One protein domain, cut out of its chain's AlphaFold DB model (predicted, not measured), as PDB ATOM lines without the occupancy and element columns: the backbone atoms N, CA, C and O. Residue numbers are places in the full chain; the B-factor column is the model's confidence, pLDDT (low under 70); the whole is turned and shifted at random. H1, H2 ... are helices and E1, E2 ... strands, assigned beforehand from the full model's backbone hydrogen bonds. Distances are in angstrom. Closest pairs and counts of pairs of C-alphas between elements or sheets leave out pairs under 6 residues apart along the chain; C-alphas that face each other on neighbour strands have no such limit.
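This is residues 131 to 180 of the 191 residues of an uncharacterized protein of Pirellulales bacterium (UniProt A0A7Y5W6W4). One long helix, H1, has a short helix, H2, folded back loosely near its last residues, while a small loop with the short strand E1 lies beyond its first residues. The 50 printed residues hold E1, H1, H2 in that order, mostly helix. The whole is only just loose, close to extended, with a radius of gyration of the C-alphas of 14.4 A, and a rod spanning 45 by 17 by 8 A.

H1, residues 147 to 165, and H2, residues 172 to 179, are close but not clearly touching, the closest C-alphas, of Ala 164 and Val 172, being 6.4 A apart. They run opposite ways at a shallow tilt of 23 degrees. E1, residues 138 to 140, is apart from both and pairs with no named strand; residues 131 to 132 pair antiparallel with its residues 138 to 139. Every O i to N i+4 pair is within hydrogen-bond range in H1, but 0 of 4 in H2, where 1 of 5 O i to N i+3 pairs is.

H1 runs 27.1 A from C-alpha 147 at (-42.261, 35.004, -37.882) to C-alpha 165 at (-17.591, 33.353, -49.058). H2 measures 12.5 A, E1 7.0 A.

The farthest C-alphas, of Gly 136 and Gly 167, are 45.0 A apart. The printed part has no cut, and both links are short. Residues 165 to 171, of which 165 belongs to H1, stand free. Residues 168 to 180 have pLDDT under 70.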
ATOM      1  N   TRP A 131     -43.833  43.547 -29.157       92.62
ATOM      2  CA  TRP A 131     -44.815  43.453 -30.238       92.62
ATOM      3  C   TRP A 131     -45.990  42.595 -29.784       92.62
ATOM      4  O   TRP A 131     -45.809  41.618 -29.059       92.62
ATOM      5  N   GLU A 132     -47.190  42.946 -30.223       93.56
ATOM      6  CA  GLU A 132     -48.390  42.178 -29.919       93.56
ATOM      7  C   GLU A 132     -48.506  40.979 -30.870       93.56
ATOM      8  O   GLU A 132     -48.470  41.108 -32.098       93.56
ATOM      9  N   SER A 133     -48.613  39.781 -30.303       90.00
ATOM     10  CA  SER A 133     -48.853  38.566 -31.076       90.00
ATOM     11  C   SER A 133     -50.270  38.536 -31.653       90.00
ATOM     12  O   SER A 133     -51.168  39.235 -31.199       90.00
ATOM     13  N   THR A 134     -50.531  37.627 -32.596       86.94
ATOM     14  CA  THR A 134     -51.897  37.395 -33.105       86.94
ATOM     15  C   THR A 134     -52.878  36.905 -32.037       86.94
ATOM     16  O   THR A 134     -54.075  36.873 -32.291       86.94
ATOM     17  N   ALA A 135     -52.381  36.479 -30.873       90.31
ATOM     18  CA  ALA A 135     -53.193  36.091 -29.726       90.31
ATOM     19  C   ALA A 135     -53.444  37.257 -28.745       90.31
ATOM     20  O   ALA A 135     -54.002  37.023 -27.680       90.31
ATOM     21  N   GLY A 136     -53.002  38.481 -29.063       91.19
ATOM     22  CA  GLY A 136     -53.147  39.659 -28.199       91.19
ATOM     23  C   GLY A 136     -52.129  39.746 -27.054       91.19
ATOM     24  O   GLY A 136     -52.200  40.637 -26.218       91.19
ATOM     25  N   THR A 137     -51.171  38.815 -26.964       91.94
ATOM     26  CA  THR A 137     -50.115  38.882 -25.938       91.94
ATOM     27  C   THR A 137     -48.926  39.698 -26.426       91.94
ATOM     28  O   THR A 137     -48.402  39.401 -27.505       91.94
ATOM     29  N   TRP A 138     -48.433  40.625 -25.610       92.00
ATOM     30  CA  TRP A 138     -47.170  41.321 -25.844       92.00
ATOM     31  C   TRP A 138     -45.974  40.384 -25.668       92.00
ATOM     32  O   TRP A 138     -45.878  39.639 -24.697       92.00
ATOM     33  N   GLN A 139     -45.069  40.400 -26.639       94.25
ATOM     34  CA  GLN A 139     -43.872  39.570 -26.680       94.25
ATOM     35  C   GLN A 139     -42.649  40.445 -26.927       94.25
ATOM     36  O   GLN A 139     -42.703  41.429 -27.662       94.25
ATOM     37  N   CYS A 140     -41.505  40.078 -26.354       94.38
ATOM     38  CA  CYS A 140     -40.273  40.825 -26.585       94.38
ATOM     39  C   CYS A 140     -39.807  40.667 -28.041       94.38
ATOM     40  O   CYS A 140     -39.548  39.556 -28.507       94.38
ATOM     41  N   LEU A 141     -39.613  41.781 -28.749       91.69
ATOM     42  CA  LEU A 141     -39.179  41.795 -30.151       91.69
ATOM     43  C   LEU A 141     -37.763  41.221 -30.345       91.69
ATOM     44  O   LEU A 141     -37.414  40.694 -31.411       91.69
ATOM     45  N   SER A 142     -36.933  41.331 -29.310       87.38
ATOM     46  CA  SER A 142     -35.556  40.840 -29.311       87.38
ATOM     47  C   SER A 142     -35.503  39.329 -29.085       87.38
ATOM     48  O   SER A 142     -34.930  38.620 -29.919       87.38
ATOM     49  N   CYS A 143     -36.141  38.829 -28.019       89.50
ATOM     50  CA  CYS A 143     -36.134  37.408 -27.657       89.50
ATOM     51  C   CYS A 143     -37.040  36.558 -28.554       89.50
ATOM     52  O   CYS A 143     -36.646  35.474 -28.984       89.50
ATOM     53  N   GLU A 144     -38.232  37.055 -28.878       89.62
ATOM     54  CA  GLU A 144     -39.228  36.332 -29.661       89.62
ATOM     55  C   GLU A 144     -39.712  37.174 -30.846       89.62
ATOM     56  O   GLU A 144     -40.843  37.637 -30.871       89.62
ATOM     57  N   PRO A 145     -38.874  37.396 -31.870       87.25
ATOM     58  CA  PRO A 145     -39.263  38.179 -33.039       87.25
ATOM     59  C   PRO A 145     -40.441  37.537 -33.797       87.25
ATOM     60  O   PRO A 145     -40.486  36.305 -33.923       87.25
ATOM     61  N   PRO A 146     -41.328  38.335 -34.421       88.62
ATOM     62  CA  PRO A 146     -42.417  37.811 -35.235       88.62
ATOM     63  C   PRO A 146     -41.882  36.943 -36.381       88.62
ATOM     64  O   PRO A 146     -40.772  37.144 -36.882       88.62
ATOM     65  N   THR A 147     -42.677  35.982 -36.856       84.50
ATOM     66  CA  THR A 147     -42.261  35.004 -37.882       84.50
ATOM     67  C   THR A 147     -41.669  35.664 -39.131       84.50
ATOM     68  O   THR A 147     -40.675  35.185 -39.684       84.50
ATOM     69  N   ARG A 148     -42.227  36.805 -39.561       75.44
ATOM     70  CA  ARG A 148     -41.681  37.597 -40.673       75.44
ATOM     71  C   ARG A 148     -40.281  38.131 -40.353       75.44
ATOM     72  O   ARG A 148     -39.387  37.999 -41.186       75.44
ATOM     73  N   ALA A 149     -40.062  38.653 -39.149       72.62
ATOM     74  CA  ALA A 149     -38.749  39.103 -38.696       72.62
ATOM     75  C   ALA A 149     -37.747  37.939 -38.572       72.62
ATOM     76  O   ALA A 149     -36.614  38.080 -39.030       72.62
ATOM     77  N   LYS A 150     -38.160  36.757 -38.077       78.44
ATOM     78  CA  LYS A 150     -37.319  35.535 -38.089       78.44
ATOM     79  C   LYS A 150     -36.855  35.194 -39.509       78.44
ATOM     80  O   LYS A 150     -35.663  34.984 -39.740       78.44
ATOM     81  N   ARG A 151     -37.776  35.203 -40.482       77.69
ATOM     82  CA  ARG A 151     -37.461  34.949 -41.901       77.69
ATOM     83  C   ARG A 151     -36.503  35.991 -42.481       77.69
ATOM     84  O   ARG A 151     -35.567  35.616 -43.187       77.69
ATOM     85  N   LEU A 152     -36.704  37.274 -42.174       75.19
ATOM     86  CA  LEU A 152     -35.821  38.355 -42.625       75.19
ATOM     87  C   LEU A 152     -34.417  38.237 -42.021       75.19
ATOM     88  O   LEU A 152     -33.447  38.296 -42.771       75.19
ATOM     89  N   ARG A 153     -34.289  37.963 -40.715       77.75
ATOM     90  CA  ARG A 153     -32.989  37.721 -40.059       77.75
ATOM     91  C   ARG A 153     -32.264  36.516 -40.664       77.75
ATOM     92  O   ARG A 153     -31.077  36.603 -40.967       77.75
ATOM     93  N   ALA A 154     -32.974  35.415 -40.923       80.88
ATOM     94  CA  ALA A 154     -32.402  34.242 -41.587       80.88
ATOM     95  C   ALA A 154     -31.962  34.536 -43.035       80.88
ATOM     96  O   ALA A 154     -30.924  34.053 -43.488       80.88
ATOM     97  N   ARG A 155     -32.733  35.339 -43.784       83.56
ATOM     98  CA  ARG A 155     -32.346  35.795 -45.128       83.56
ATOM     99  C   ARG A 155     -31.109  36.688 -45.078       83.56
ATOM    100  O   ARG A 155     -30.195  36.450 -45.858       83.56
ATOM    101  N   ALA A 156     -31.066  37.650 -44.157       77.69
ATOM    102  CA  ALA A 156     -29.909  38.508 -43.959       77.69
ATOM    103  C   ALA A 156     -28.669  37.652 -43.681       77.69
ATOM    104  O   ALA A 156     -27.716  37.729 -44.446       77.69
ATOM    105  N   ARG A 157     -28.709  36.752 -42.682       82.81
ATOM    106  CA  ARG A 157     -27.594  35.836 -42.357       82.81
ATOM    107  C   ARG A 157     -27.074  35.075 -43.584       82.81
ATOM    108  O   ARG A 157     -25.866  34.981 -43.763       82.81
ATOM    109  N   ARG A 158     -27.961  34.592 -44.464       84.38
ATOM    110  CA  ARG A 158     -27.557  33.940 -45.726       84.38
ATOM    111  C   ARG A 158     -26.834  34.882 -46.690       84.38
ATOM    112  O   ARG A 158     -25.828  34.483 -47.260       84.38
ATOM    113  N   LEU A 159     -27.324  36.111 -46.868       77.50
ATOM    114  CA  LEU A 159     -26.666  37.110 -47.720       77.50
ATOM    115  C   LEU A 159     -25.277  37.477 -47.186       77.50
ATOM    116  O   LEU A 159     -24.335  37.568 -47.966       77.50
ATOM    117  N   TRP A 160     -25.143  37.612 -45.865       76.12
ATOM    118  CA  TRP A 160     -23.856  37.853 -45.211       76.12
ATOM    119  C   TRP A 160     -22.878  36.700 -45.433       76.12
ATOM    120  O   TRP A 160     -21.738  36.945 -45.816       76.12
ATOM    121  N   GLN A 161     -23.331  35.452 -45.269       79.62
ATOM    122  CA  GLN A 161     -22.501  34.278 -45.539       79.62
ATOM    123  C   GLN A 161     -22.023  34.260 -46.999       79.62
ATOM    124  O   GLN A 161     -20.833  34.135 -47.253       79.62
ATOM    125  N   MET A 162     -22.925  34.498 -47.956       80.12
ATOM    126  CA  MET A 162     -22.569  34.569 -49.380       80.12
ATOM    127  C   MET A 162     -21.586  35.705 -49.701       80.12
ATOM    128  O   MET A 162     -20.779  35.571 -50.619       80.12
ATOM    129  N   ALA A 163     -21.666  36.838 -48.997       76.88
ATOM    130  CA  ALA A 163     -20.738  37.952 -49.172       76.88
ATOM    131  C   ALA A 163     -19.343  37.618 -48.617       76.88
ATOM    132  O   ALA A 163     -18.344  37.902 -49.283       76.88
ATOM    133  N   ALA A 164     -19.289  36.965 -47.450       76.56
ATOM    134  CA  ALA A 164     -18.054  36.480 -46.840       76.56
ATOM    135  C   ALA A 164     -17.365  35.423 -47.719       76.56
ATOM    136  O   ALA A 164     -16.181  35.556 -48.019       76.56
ATOM    137  N   ASP A 165     -18.118  34.437 -48.216       78.69
ATOM    138  CA  ASP A 165     -17.591  33.353 -49.058       78.69
ATOM    139  C   ASP A 165     -17.030  33.871 -50.397       78.69
ATOM    140  O   ASP A 165     -16.130  33.273 -50.983       78.69
ATOM    141  N   ARG A 166     -17.532  35.012 -50.889       82.38
ATOM    142  CA  ARG A 166     -17.049  35.666 -52.117       82.38
ATOM    143  C   ARG A 166     -15.800  36.527 -51.908       82.38
ATOM    144  O   ARG A 166     -15.376  37.185 -52.856       82.38
ATOM    145  N   GLY A 167     -15.236  36.560 -50.698       72.25
ATOM    146  CA  GLY A 167     -14.013  37.304 -50.386       72.25
ATOM    147  C   GLY A 167     -14.140  38.818 -50.570       72.25
ATOM    148  O   GLY A 167     -13.131  39.487 -50.779       72.25
ATOM    149  N   LYS A 168     -15.366  39.365 -50.546       60.62
ATOM    150  CA  LYS A 168     -15.609  40.775 -50.887       60.62
ATOM    151  C   LYS A 168     -15.453  41.768 -49.736       60.62
ATOM    152  O   LYS A 168     -15.489  42.955 -50.028       60.62
ATOM    153  N   ASP A 169     -15.239  41.343 -48.488       53.88
ATOM    154  CA  ASP A 169     -14.886  42.276 -47.405       53.88
ATOM    155  C   ASP A 169     -14.378  41.546 -46.132       53.88
ATOM    156  O   ASP A 169     -15.108  40.707 -45.589       53.88
ATOM    157  N   PRO A 170     -13.169  41.831 -45.603       56.41
ATOM    158  CA  PRO A 170     -12.711  41.284 -44.323       56.41
ATOM    159  C   PRO A 170     -13.461  41.839 -43.091       56.41
ATOM    160  O   PRO A 170     -13.276  41.311 -41.993       56.41
ATOM    161  N   ALA A 171     -14.333  42.849 -43.226       55.50
ATOM    162  CA  ALA A 171     -15.078  43.435 -42.100       55.50
ATOM    163  C   ALA A 171     -16.324  42.635 -41.644       55.50
ATOM    164  O   ALA A 171     -16.905  42.913 -40.589       55.50
ATOM    165  N   VAL A 172     -16.747  41.612 -42.395       54.53
ATOM    166  CA  VAL A 172     -17.998  40.861 -42.150       54.53
ATOM    167  C   VAL A 172     -18.067  40.089 -40.811       54.53
ATOM    168  O   VAL A 172     -19.158  40.025 -40.234       54.53
ATOM    169  N   PRO A 173     -16.975  39.556 -40.216       53.31
ATOM    170  CA  PRO A 173     -17.079  38.829 -38.946       53.31
ATOM    171  C   PRO A 173     -17.448  39.715 -37.742       53.31
ATOM    172  O   PRO A 173     -17.911  39.194 -36.724       53.31
ATOM    173  N   MET A 174     -17.251  41.038 -37.832       53.59
ATOM    174  CA  MET A 174     -17.448  41.970 -36.711       53.59
ATOM    175  C   MET A 174     -18.924  42.303 -36.455       53.59
ATOM    176  O   MET A 174     -19.326  42.465 -35.304       53.59
ATOM    177  N   TYR A 175     -19.765  42.350 -37.493       53.81
ATOM    178  CA  TYR A 175     -21.166  42.770 -37.340       53.81
ATOM    179  C   TYR A 175     -22.097  41.641 -36.878       53.81
ATOM    180  O   TYR A 175     -23.023  41.886 -36.103       53.81
ATOM    181  N   GLY A 176     -21.825  40.390 -37.264       52.38
ATOM    182  CA  GLY A 176     -22.643  39.240 -36.856       52.38
ATOM    183  C   GLY A 176     -22.610  38.973 -35.348       52.38
ATOM    184  O   GLY A 176     -23.630  38.631 -34.758       52.38
ATOM    185  N   ARG A 177     -21.463  39.206 -34.696       54.53
ATOM    186  CA  ARG A 177     -21.307  38.996 -33.247       54.53
ATOM    187  C   ARG A 177     -21.887  40.124 -32.387       54.53
ATOM    188  O   ARG A 177     -22.084  39.920 -31.192       54.53
ATOM    189  N   ARG A 178     -22.159  41.296 -32.974       52.50
ATOM    190  CA  ARG A 178     -22.634  42.489 -32.250       52.50
ATOM    191  C   ARG A 178     -24.157  42.515 -32.080       52.50
ATOM    192  O   ARG A 178     -24.637  43.016 -31.071       52.50
ATOM    193  N   ILE A 179     -24.906  41.914 -33.011       55.16
ATOM    194  CA  ILE A 179     -26.381  41.872 -32.969       55.16
ATOM    195  C   ILE A 179     -26.893  40.867 -31.922       55.16
ATOM    196  O   ILE A 179     -27.891  41.130 -31.259       55.16
ATOM    197  N   ASP A 180     -26.194  39.749 -31.716       54.47
ATOM    198  CA  ASP A 180     -26.656  38.687 -30.810       54.47
ATOM    199  C   ASP A 180     -26.386  38.983 -29.310       54.47
ATOM    200  O   ASP A 180     -26.846  38.232 -28.455       54.47
TER     201      ASP A 180